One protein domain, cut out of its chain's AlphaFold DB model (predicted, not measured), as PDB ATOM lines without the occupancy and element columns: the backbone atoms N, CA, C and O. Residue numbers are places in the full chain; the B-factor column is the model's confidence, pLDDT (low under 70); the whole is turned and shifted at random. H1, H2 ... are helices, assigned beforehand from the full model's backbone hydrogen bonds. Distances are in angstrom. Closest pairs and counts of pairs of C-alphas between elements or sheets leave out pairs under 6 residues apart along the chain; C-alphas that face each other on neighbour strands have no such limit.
ATOM      1  N   ALA A 229     113.798 -69.468 -37.740       59.44
ATOM      2  CA  ALA A 229     113.373 -68.707 -36.568       59.44
ATOM      3  C   ALA A 229     114.401 -68.751 -35.418       59.44
ATOM      4  O   ALA A 229     114.727 -67.715 -34.842       59.44
ATOM      5  N   ALA A 230     114.978 -69.921 -35.130       54.72
ATOM      6  CA  ALA A 230     116.025 -70.070 -34.120       54.72
ATOM      7  C   ALA A 230     117.326 -69.357 -34.521       54.72
ATOM      8  O   ALA A 230     117.943 -68.691 -33.694       54.72
ATOM      9  N   LEU A 231     117.735 -69.447 -35.791       56.53
ATOM     10  CA  LEU A 231     118.932 -68.750 -36.284       56.53
ATOM     11  C   LEU A 231     118.775 -67.227 -36.226       56.53
ATOM     12  O   LEU A 231     119.706 -66.523 -35.846       56.53
ATOM     13  N   GLN A 232     117.590 -66.721 -36.571       63.09
ATOM     14  CA  GLN A 232     117.250 -65.300 -36.482       63.09
ATOM     15  C   GLN A 232     117.394 -64.766 -35.052       63.09
ATOM     16  O   GLN A 232     117.951 -63.688 -34.857       63.09
ATOM     17  N   LEU A 233     116.978 -65.545 -34.053       67.06
ATOM     18  CA  LEU A 233     117.133 -65.204 -32.638       67.06
ATOM     19  C   LEU A 233     118.581 -65.215 -32.167       67.06
ATOM     20  O   LEU A 233     119.031 -64.244 -31.569       67.06
ATOM     21  N   ILE A 234     119.316 -66.286 -32.472       56.66
ATOM     22  CA  ILE A 234     120.719 -66.435 -32.059       56.66
ATOM     23  C   ILE A 234     121.566 -65.278 -32.607       56.66
ATOM     24  O   ILE A 234     122.430 -64.746 -31.909       56.66
ATOM     25  N   LEU A 235     121.297 -64.869 -33.849       58.09
ATOM     26  CA  LEU A 235     122.017 -63.794 -34.530       58.09
ATOM     27  C   LEU A 235     121.468 -62.391 -34.225       58.09
ATOM     28  O   LEU A 235     122.083 -61.408 -34.634       58.09
ATOM     29  N   GLY A 236     120.315 -62.275 -33.561       62.56
ATOM     30  CA  GLY A 236     119.631 -60.997 -33.346       62.56
ATOM     31  C   GLY A 236     119.139 -60.328 -34.640       62.56
ATOM     32  O   GLY A 236     119.043 -59.102 -34.713       62.56
ATOM     33  N   ILE A 237     118.854 -61.110 -35.686       70.69
ATOM     34  CA  ILE A 237     118.416 -60.612 -36.997       70.69
ATOM     35  C   ILE A 237     116.909 -60.862 -37.150       70.69
ATOM     36  O   ILE A 237     116.495 -62.020 -37.187       70.69
ATOM     37  N   PRO A 238     116.074 -59.817 -37.300       73.31
ATOM     38  CA  PRO A 238     114.633 -59.992 -37.419       73.31
ATOM     39  C   PRO A 238     114.250 -60.621 -38.773       73.31
ATOM     40  O   PRO A 238     114.969 -60.449 -39.766       73.31
ATOM     41  N   PRO A 239     113.089 -61.298 -38.865       78.12
ATOM     42  CA  PRO A 239     112.562 -61.807 -40.125       78.12
ATOM     43  C   PRO A 239     112.471 -60.725 -41.208       78.12
ATOM     44  O   PRO A 239     111.975 -59.621 -40.968       78.12
ATOM     45  N   LEU A 240     112.886 -61.067 -42.433       75.12
ATOM     46  CA  LEU A 240     112.959 -60.117 -43.548       75.12
ATOM     47  C   LEU A 240     111.619 -59.418 -43.828       75.12
ATOM     48  O   LEU A 240     111.598 -58.216 -44.070       75.12
ATOM     49  N   HIS A 241     110.499 -60.139 -43.758       74.56
ATOM     50  CA  HIS A 241     109.176 -59.565 -44.013       74.56
ATOM     51  C   HIS A 241     108.784 -58.497 -42.971       74.56
ATOM     52  O   HIS A 241     108.211 -57.475 -43.344       74.56
ATOM     53  N   LEU A 242     109.153 -58.671 -41.694       78.06
ATOM     54  CA  LEU A 242     108.920 -57.673 -40.639       78.06
ATOM     55  C   LEU A 242     109.815 -56.445 -40.829       78.06
ATOM     56  O   LEU A 242     109.368 -55.309 -40.656       78.06
ATOM     57  N   GLN A 243     111.062 -56.668 -41.249       77.19
ATOM     58  CA  GLN A 243     112.005 -55.603 -41.573       77.19
ATOM     59  C   GLN A 243     111.516 -54.770 -42.772       77.19
ATOM     60  O   GLN A 243     111.503 -53.542 -42.700       77.19
ATOM     61  N   LEU A 244     111.044 -55.420 -43.841       75.31
ATOM     62  CA  LEU A 244     110.444 -54.750 -44.999       75.31
ATOM     63  C   LEU A 244     109.182 -53.979 -44.613       75.31
ATOM     64  O   LEU A 244     109.020 -52.833 -45.021       75.31
ATOM     65  N   GLN A 245     108.316 -54.564 -43.784       80.44
ATOM     66  CA  GLN A 245     107.107 -53.893 -43.313       80.44
ATOM     67  C   GLN A 245     107.439 -52.635 -42.495       80.44
ATOM     68  O   GLN A 245     106.793 -51.602 -42.673       80.44
ATOM     69  N   ARG A 246     108.464 -52.684 -41.633       85.00
ATOM     70  CA  ARG A 246     108.948 -51.513 -40.883       85.00
ATOM     71  C   ARG A 246     109.446 -50.406 -41.814       85.00
ATOM     72  O   ARG A 246     109.068 -49.253 -41.625       85.00
ATOM     73  N   GLU A 247     110.276 -50.744 -42.801       78.88
ATOM     74  CA  GLU A 247     110.825 -49.767 -43.755       78.88
ATOM     75  C   GLU A 247     109.747 -49.191 -44.686       78.88
ATOM     76  O   GLU A 247     109.742 -47.988 -44.952       78.88
ATOM     77  N   ALA A 248     108.788 -50.011 -45.126       80.06
ATOM     78  CA  ALA A 248     107.642 -49.564 -45.914       80.06
ATOM     79  C   ALA A 248     106.775 -48.575 -45.121       80.06
ATOM     80  O   ALA A 248     106.466 -47.493 -45.618       80.06
ATOM     81  N   ARG A 249     106.463 -48.893 -43.856       83.38
ATOM     82  CA  ARG A 249     105.733 -47.996 -42.941       83.38
ATOM     83  C   ARG A 249     106.498 -46.697 -42.690       83.38
ATOM     84  O   ARG A 249     105.920 -45.620 -42.783       83.38
ATOM     85  N   GLY A 250     107.804 -46.783 -42.436       83.75
ATOM     86  CA  GLY A 250     108.659 -45.606 -42.282       83.75
ATOM     87  C   GLY A 250     108.683 -44.736 -43.541       83.75
ATOM     88  O   GLY A 250     108.612 -43.516 -43.447       83.75
ATOM     89  N   THR A 251     108.727 -45.345 -44.725       83.00
ATOM     90  CA  THR A 251     108.694 -44.627 -46.008       83.00
ATOM     91  C   THR A 251     107.352 -43.936 -46.238       83.00
ATOM     92  O   THR A 251     107.337 -42.758 -46.601       83.00
ATOM     93  N   ALA A 252     106.242 -44.631 -45.977       84.12
ATOM     94  CA  ALA A 252     104.896 -44.070 -46.076       84.12
ATOM     95  C   ALA A 252     104.741 -42.825 -45.192       84.12
ATOM     96  O   ALA A 252     104.319 -41.777 -45.675       84.12
ATOM     97  N   ILE A 253     105.192 -42.914 -43.939       85.69
ATOM     98  CA  ILE A 253     105.105 -41.822 -42.969       85.69
ATOM     99  C   ILE A 253     106.067 -40.672 -43.313       85.69
ATOM    100  O   ILE A 253     105.653 -39.523 -43.435       85.69
ATOM    101  N   PHE A 254     107.368 -40.950 -43.461       82.75
ATOM    102  CA  PHE A 254     108.389 -39.895 -43.521       82.75
ATOM    103  C   PHE A 254     108.575 -39.263 -44.898       82.75
ATOM    104  O   PHE A 254     109.099 -38.151 -44.965       82.75
ATOM    105  N   ARG A 255     108.273 -39.994 -45.980       82.38
ATOM    106  CA  ARG A 255     108.506 -39.528 -47.357       82.38
ATOM    107  C   ARG A 255     107.210 -39.248 -48.092       82.38
ATOM    108  O   ARG A 255     107.111 -38.215 -48.735       82.38
ATOM    109  N   LEU A 256     106.252 -40.169 -48.012       83.56
ATOM    110  CA  LEU A 256     105.006 -40.062 -48.774       83.56
ATOM    111  C   LEU A 256     103.913 -39.282 -48.030       83.56
ATOM    112  O   LEU A 256     102.929 -38.911 -48.654       83.56
ATOM    113  N   ARG A 257     104.087 -39.033 -46.722       84.94
ATOM    114  CA  ARG A 257     103.095 -38.383 -45.846       84.94
ATOM    115  C   ARG A 257     101.719 -39.068 -45.894       84.94
ATOM    116  O   ARG A 257     100.688 -38.413 -45.819       84.94
ATOM    117  N   ILE A 258     101.713 -40.398 -46.001       84.25
ATOM    118  CA  ILE A 258     100.490 -41.210 -46.047       84.25
ATOM    119  C   ILE A 258     100.170 -41.715 -44.632       84.25
ATOM    120  O   ILE A 258     101.039 -42.350 -44.019       84.25
ATOM    121  N   PRO A 259      98.954 -41.470 -44.105       81.62
ATOM    122  CA  PRO A 259      98.542 -41.998 -42.810       81.62
ATOM    123  C   PRO A 259      98.437 -43.525 -42.858       81.62
ATOM    124  O   PRO A 259      98.029 -44.116 -43.859       81.62
ATOM    125  N   LEU A 260      98.826 -44.182 -41.767       78.31
ATOM    126  CA  LEU A 260      98.668 -45.627 -41.615       78.31
ATOM    127  C   LEU A 260      97.347 -45.941 -40.901       78.31
ATOM    128  O   LEU A 260      96.794 -45.102 -40.201       78.31
ATOM    129  N   SER A 261      96.850 -47.170 -41.060       72.44
ATOM    130  CA  SER A 261      95.701 -47.655 -40.283       72.44
ATOM    131  C   SER A 261      95.975 -47.537 -38.775       72.44
ATOM    132  O   SER A 261      97.087 -47.827 -38.326       72.44
ATOM    133  N   THR A 262      94.950 -47.181 -38.000       64.38
ATOM    134  CA  THR A 262      94.989 -47.029 -36.532       64.38
ATOM    135  C   THR A 262      95.523 -48.275 -35.814       64.38
ATOM    136  O   THR A 262      96.362 -48.198 -34.925       64.38
ATOM    137  N   ASN A 263      95.200 -49.470 -36.317       62.12
ATOM    138  CA  ASN A 263      95.738 -50.739 -35.799       62.12
ATOM    139  C   ASN A 263      97.277 -50.851 -35.896       62.12
ATOM    140  O   ASN A 263      97.902 -51.688 -35.240       62.12
ATOM    141  N   VAL A 264      97.900 -50.035 -36.749       61.72
ATOM    142  CA  VAL A 264      99.335 -50.042 -37.040       61.72
ATOM    143  C   VAL A 264     100.045 -48.867 -36.373       61.72
ATOM    144  O   VAL A 264     101.101 -49.068 -35.761       61.72
ATOM    145  N   CYS A 265      99.512 -47.653 -36.518       65.69
ATOM    146  CA  CYS A 265     100.119 -46.430 -36.007       65.69
ATOM    147  C   CYS A 265      99.080 -45.301 -35.944       65.69
ATOM    148  O   CYS A 265      98.692 -44.788 -36.987       65.69
ATOM    149  N   ASP A 266      98.713 -44.859 -34.740       69.44
ATOM    150  CA  ASP A 266      97.845 -43.688 -34.508       69.44
ATOM    151  C   ASP A 266      98.634 -42.370 -34.590       69.44
ATOM    152  O   ASP A 266      98.534 -41.515 -33.711       69.44
ATOM    153  N   ILE A 267      99.540 -42.255 -35.562       75.62
ATOM    154  CA  ILE A 267     100.350 -41.048 -35.741       75.62
ATOM    155  C   ILE A 267     100.025 -40.482 -37.106       75.62
ATOM    156  O   ILE A 267     100.291 -41.129 -38.125       75.62
ATOM    157  N   ASP A 268      99.469 -39.278 -37.103       79.75
ATOM    158  CA  ASP A 268      99.223 -38.539 -38.325       79.75
ATOM    159  C   ASP A 268     100.569 -38.033 -38.883       79.75
ATOM    160  O   ASP A 268     101.382 -37.471 -38.141       79.75
ATOM    161  N   PRO A 269     100.868 -38.228 -40.180       82.44
ATOM    162  CA  PRO A 269     102.082 -37.695 -40.787       82.44
ATOM    163  C   PRO A 269     102.259 -36.178 -40.645       82.44
ATOM    164  O   PRO A 269     103.399 -35.718 -40.735       82.44
ATOM    165  N   SER A 270     101.181 -35.412 -40.453       81.31
ATOM    166  CA  SER A 270     101.219 -33.965 -40.197       81.31
ATOM    167  C   SER A 270     101.762 -33.610 -38.811       81.31
ATOM    168  O   SER A 270     102.324 -32.536 -38.634       81.31
ATOM    169  N   GLU A 271     101.705 -34.533 -37.851       83.00
ATOM    170  CA  GLU A 271     102.226 -34.345 -36.493       83.00
ATOM    171  C   GLU A 271     103.733 -34.619 -36.397       83.00
ATOM    172  O   GLU A 271     104.280 -34.636 -35.301       83.00
ATOM    173  N   LYS A 445     110.747 -43.822 -35.405       86.44
ATOM    174  CA  LYS A 445     111.614 -44.972 -35.722       86.44
ATOM    175  C   LYS A 445     111.659 -45.988 -34.581       86.44
ATOM    176  O   LYS A 445     111.627 -47.193 -34.832       86.44
ATOM    177  N   THR A 446     111.731 -45.505 -33.343       87.88
ATOM    178  CA  THR A 446     111.740 -46.347 -32.141       87.88
ATOM    179  C   THR A 446     110.399 -47.049 -31.960       87.88
ATOM    180  O   THR A 446     110.375 -48.259 -31.758       87.88
ATOM    181  N   PHE A 447     109.290 -46.332 -32.141       86.69
ATOM    182  CA  PHE A 447     107.937 -46.878 -32.088       86.69
ATOM    183  C   PHE A 447     107.715 -47.980 -33.135       86.69
ATOM    184  O   PHE A 447     107.305 -49.091 -32.801       86.69
ATOM    185  N   LEU A 448     108.071 -47.730 -34.402       87.12
ATOM    186  CA  LEU A 448     107.965 -48.729 -35.473       87.12
ATOM    187  C   LEU A 448     108.842 -49.960 -35.197       87.12
ATOM    188  O   LEU A 448     108.445 -51.087 -35.497       87.12
ATOM    189  N   ARG A 449     110.022 -49.762 -34.599       89.81
ATOM    190  CA  ARG A 449     110.900 -50.852 -34.155       89.81
ATOM    191  C   ARG A 449     110.270 -51.659 -33.018       89.81
ATOM    192  O   ARG A 449     110.328 -52.882 -33.070       89.81
ATOM    193  N   GLN A 450     109.655 -51.012 -32.031       90.19
ATOM    194  CA  GLN A 450     108.955 -51.685 -30.931       90.19
ATOM    195  C   GLN A 450     107.762 -52.502 -31.436       90.19
ATOM    196  O   GLN A 450     107.621 -53.660 -31.059       90.19
ATOM    197  N   LYS A 451     106.957 -51.955 -32.355       88.00
ATOM    198  CA  LYS A 451     105.864 -52.698 -33.002       88.00
ATOM    199  C   LYS A 451     106.379 -53.918 -33.769       88.00
ATOM    200  O   LYS A 451     105.823 -54.998 -33.621       88.00
ATOM    201  N   MET A 452     107.464 -53.770 -34.532       90.12
ATOM    202  CA  MET A 452     108.115 -54.887 -35.231       90.12
ATOM    203  C   MET A 452     108.582 -55.978 -34.255       90.12
ATOM    204  O   MET A 452     108.356 -57.157 -34.512       90.12
ATOM    205  N   LEU A 453     109.208 -55.591 -33.138       90.75
ATOM    206  CA  LEU A 453     109.636 -56.517 -32.086       90.75
ATOM    207  C   LEU A 453     108.452 -57.230 -31.432       90.75
ATOM    208  O   LEU A 453     108.525 -58.435 -31.238       90.75
ATOM    209  N   ALA A 454     107.357 -56.523 -31.148       91.25
ATOM    210  CA  ALA A 454     106.149 -57.125 -30.590       91.25
ATOM    211  C   ALA A 454     105.531 -58.150 -31.555       91.25
ATOM    212  O   ALA A 454     105.185 -59.252 -31.143       91.25
ATOM    213  N   THR A 455     105.453 -57.836 -32.853       89.38
ATOM    214  CA  THR A 455     105.002 -58.799 -33.872       89.38
ATOM    215  C   THR A 455     105.942 -59.996 -33.986       89.38
ATOM    216  O   THR A 455     105.471 -61.124 -34.110       89.38
ATOM    217  N   TRP A 456     107.258 -59.778 -33.907       89.75
ATOM    218  CA  TRP A 456     108.229 -60.873 -33.898       89.75
ATOM    219  C   TRP A 456     108.078 -61.754 -32.653       89.75
ATOM    220  O   TRP A 456     108.085 -62.972 -32.783       89.75
ATOM    221  N   GLN A 457     107.878 -61.156 -31.477       93.06
ATOM    222  CA  GLN A 457     107.655 -61.877 -30.226       93.06
ATOM    223  C   GLN A 457     106.388 -62.732 -30.296       93.06
ATOM    224  O   GLN A 457     106.464 -63.921 -30.024       93.06
ATOM    225  N   MET A 458     105.263 -62.176 -30.760       90.56
ATOM    226  CA  MET A 458     104.025 -62.949 -30.934       90.56
ATOM    227  C   MET A 458     104.222 -64.142 -31.878       90.56
ATOM    228  O   MET A 458     103.784 -65.245 -31.577       90.56
ATOM    229  N   ALA A 459     104.924 -63.942 -33.001       84.38
ATOM    230  CA  ALA A 459     105.237 -65.029 -33.927       84.38
ATOM    231  C   ALA A 459     106.185 -66.076 -33.315       84.38
ATOM    232  O   ALA A 459     106.129 -67.245 -33.690       84.38
ATOM    233  N   TRP A 460     107.058 -65.670 -32.390       86.38
ATOM    234  CA  TRP A 460     107.956 -66.575 -31.677       86.38
ATOM    235  C   TRP A 460     107.224 -67.420 -30.635       86.38
ATOM    236  O   TRP A 460     107.422 -68.639 -30.580       86.38
ATOM    237  N   ASP A 461     106.337 -66.783 -29.871       86.81
ATOM    238  CA  ASP A 461     105.483 -67.430 -28.879       86.81
ATOM    239  C   ASP A 461     104.556 -68.457 -29.554       86.81
ATOM    240  O   ASP A 461     104.544 -69.631 -29.181       86.81
ATOM    241  N   ASP A 462     103.862 -68.065 -30.623       83.81
ATOM    242  CA  ASP A 462     102.854 -68.906 -31.285       83.81
ATOM    243  C   ASP A 462     103.448 -69.951 -32.249       83.81
ATOM    244  O   ASP A 462     102.941 -71.063 -32.399       83.81
ATOM    245  N   GLY A 463     104.579 -69.650 -32.889       73.81
ATOM    246  CA  GLY A 463     105.036 -70.445 -34.025       73.81
ATOM    247  C   GLY A 463     105.796 -71.718 -33.667       73.81
ATOM    248  O   GLY A 463     106.995 -71.652 -33.463       73.81
ATOM    249  N   ASP A 464     105.185 -72.903 -33.715       69.00
ATOM    250  CA  ASP A 464     105.751 -73.965 -34.551       69.00
ATOM    251  C   ASP A 464     107.138 -74.596 -34.276       69.00
ATOM    252  O   ASP A 464     107.323 -75.742 -33.859       69.00
ATOM    253  N   THR A 465     108.161 -73.820 -34.632       54.69
ATOM    254  CA  THR A 465     109.519 -74.250 -34.953       54.69
ATOM    255  C   THR A 465     110.531 -73.623 -33.999       54.69
ATOM    256  O   THR A 465     110.343 -72.526 -33.488       54.69
ATOM    257  N   GLY A 466     111.658 -74.302 -33.751       58.03
ATOM    258  CA  GLY A 466     112.696 -73.778 -32.846       58.03
ATOM    259  C   GLY A 466     112.342 -73.852 -31.355       58.03
ATOM    260  O   GLY A 466     113.003 -73.212 -30.548       58.03
ATOM    261  N   ARG A 467     111.355 -74.669 -30.967       71.94
ATOM    262  CA  ARG A 467     110.859 -74.813 -29.584       71.94
ATOM    263  C   ARG A 467     111.932 -75.151 -28.544       71.94
ATOM    264  O   ARG A 467     111.880 -74.650 -27.429       71.94
ATOM    265  N   LEU A 468     112.953 -75.918 -28.928       52.97
ATOM    266  CA  LEU A 468     114.119 -76.157 -28.070       52.97
ATOM    267  C   LEU A 468     114.862 -74.849 -27.743       52.97
ATOM    268  O   LEU A 468     115.222 -74.624 -26.595       52.97
ATOM    269  N   ILE A 469     115.028 -73.954 -28.720       56.94
ATOM    270  CA  ILE A 469     115.637 -72.634 -28.508       56.94
ATOM    271  C   ILE A 469     114.688 -71.698 -27.762       56.94
ATOM    272  O   ILE A 469     115.170 -70.900 -26.974       56.94
ATOM    273  N   TYR A 470     113.368 -71.830 -27.916       64.62
ATOM    274  CA  TYR A 470     112.395 -71.059 -27.126       64.62
ATOM    275  C   TYR A 470     112.580 -71.272 -25.621       64.62
ATOM    276  O   TYR A 470     112.545 -70.314 -24.856       64.62
ATOM    277  N   SER A 471     112.864 -72.511 -25.201       62.88
ATOM    278  CA  SER A 471     113.127 -72.820 -23.787       62.88
ATOM    279  C   SER A 471     114.366 -72.113 -23.216       62.88
ATOM    280  O   SER A 471     114.443 -71.891 -22.013       62.88
ATOM    281  N   ILE A 472     115.314 -71.729 -24.078       59.19
ATOM    282  CA  ILE A 472     116.572 -71.061 -23.712       59.19
ATOM    283  C   ILE A 472     116.449 -69.541 -23.904       59.19
ATOM    284  O   ILE A 472     116.927 -68.755 -23.090       59.19
ATOM    285  N   ILE A 473     115.799 -69.121 -24.989       66.81
ATOM    286  CA  ILE A 473     115.646 -67.738 -25.437       66.81
ATOM    287  C   ILE A 473     114.153 -67.483 -25.703       66.81
ATOM    288  O   ILE A 473     113.704 -67.497 -26.854       66.81
TER     289      ILE A 473
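What this domain is: This is residues 229 to 271 and 445 to 473 of the 549 residues of the protein "RNase H type-1 domain-containing protein" of Araneus ventricosus (UniProt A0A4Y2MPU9). Short helices H1 and H4 sit near each other at one end of a loose rod; long helices H2 and H3 run side by side, opposite ways, and residues 255 to 271 form a loop at the other end. The 72 printed residues include four named helices, H1 to H4, and no named strand: all helix. The radius of gyration of the C-alphas is 14.4 A; the spans are 46 by 20 by 17 A.

Where its parts are: H1, residues 229 to 235, begins at C-alpha 229 (113.373, -68.707, -36.568). H2, residues 240 to 254, measures 20.7 A; H3, residues 445 to 462, 25.9 A. H4, residues 467 to 470, ends at C-alpha 470 (112.395, -71.059, -27.126).

How they stand to each other: H1 and H4 are close but not clearly touching; their closest C-alphas, Ala 230 and Ile 469, are 6.2 A apart. H2 and H3 touch at a shallow tilt of 28 degrees, closest at C-alphas Leu 242 and Met 452, 6.1 A. Every O i to N i+4 pair in H1, H2 and H3 is within hydrogen-bond range; H4 is too short for one.

The domain as a whole: Residues 272 to 444 are not printed; C-alphas 271 and 445 are 14.2 A apart. Mean pLDDT of the printed part is 76.2, with 22 residues under 70.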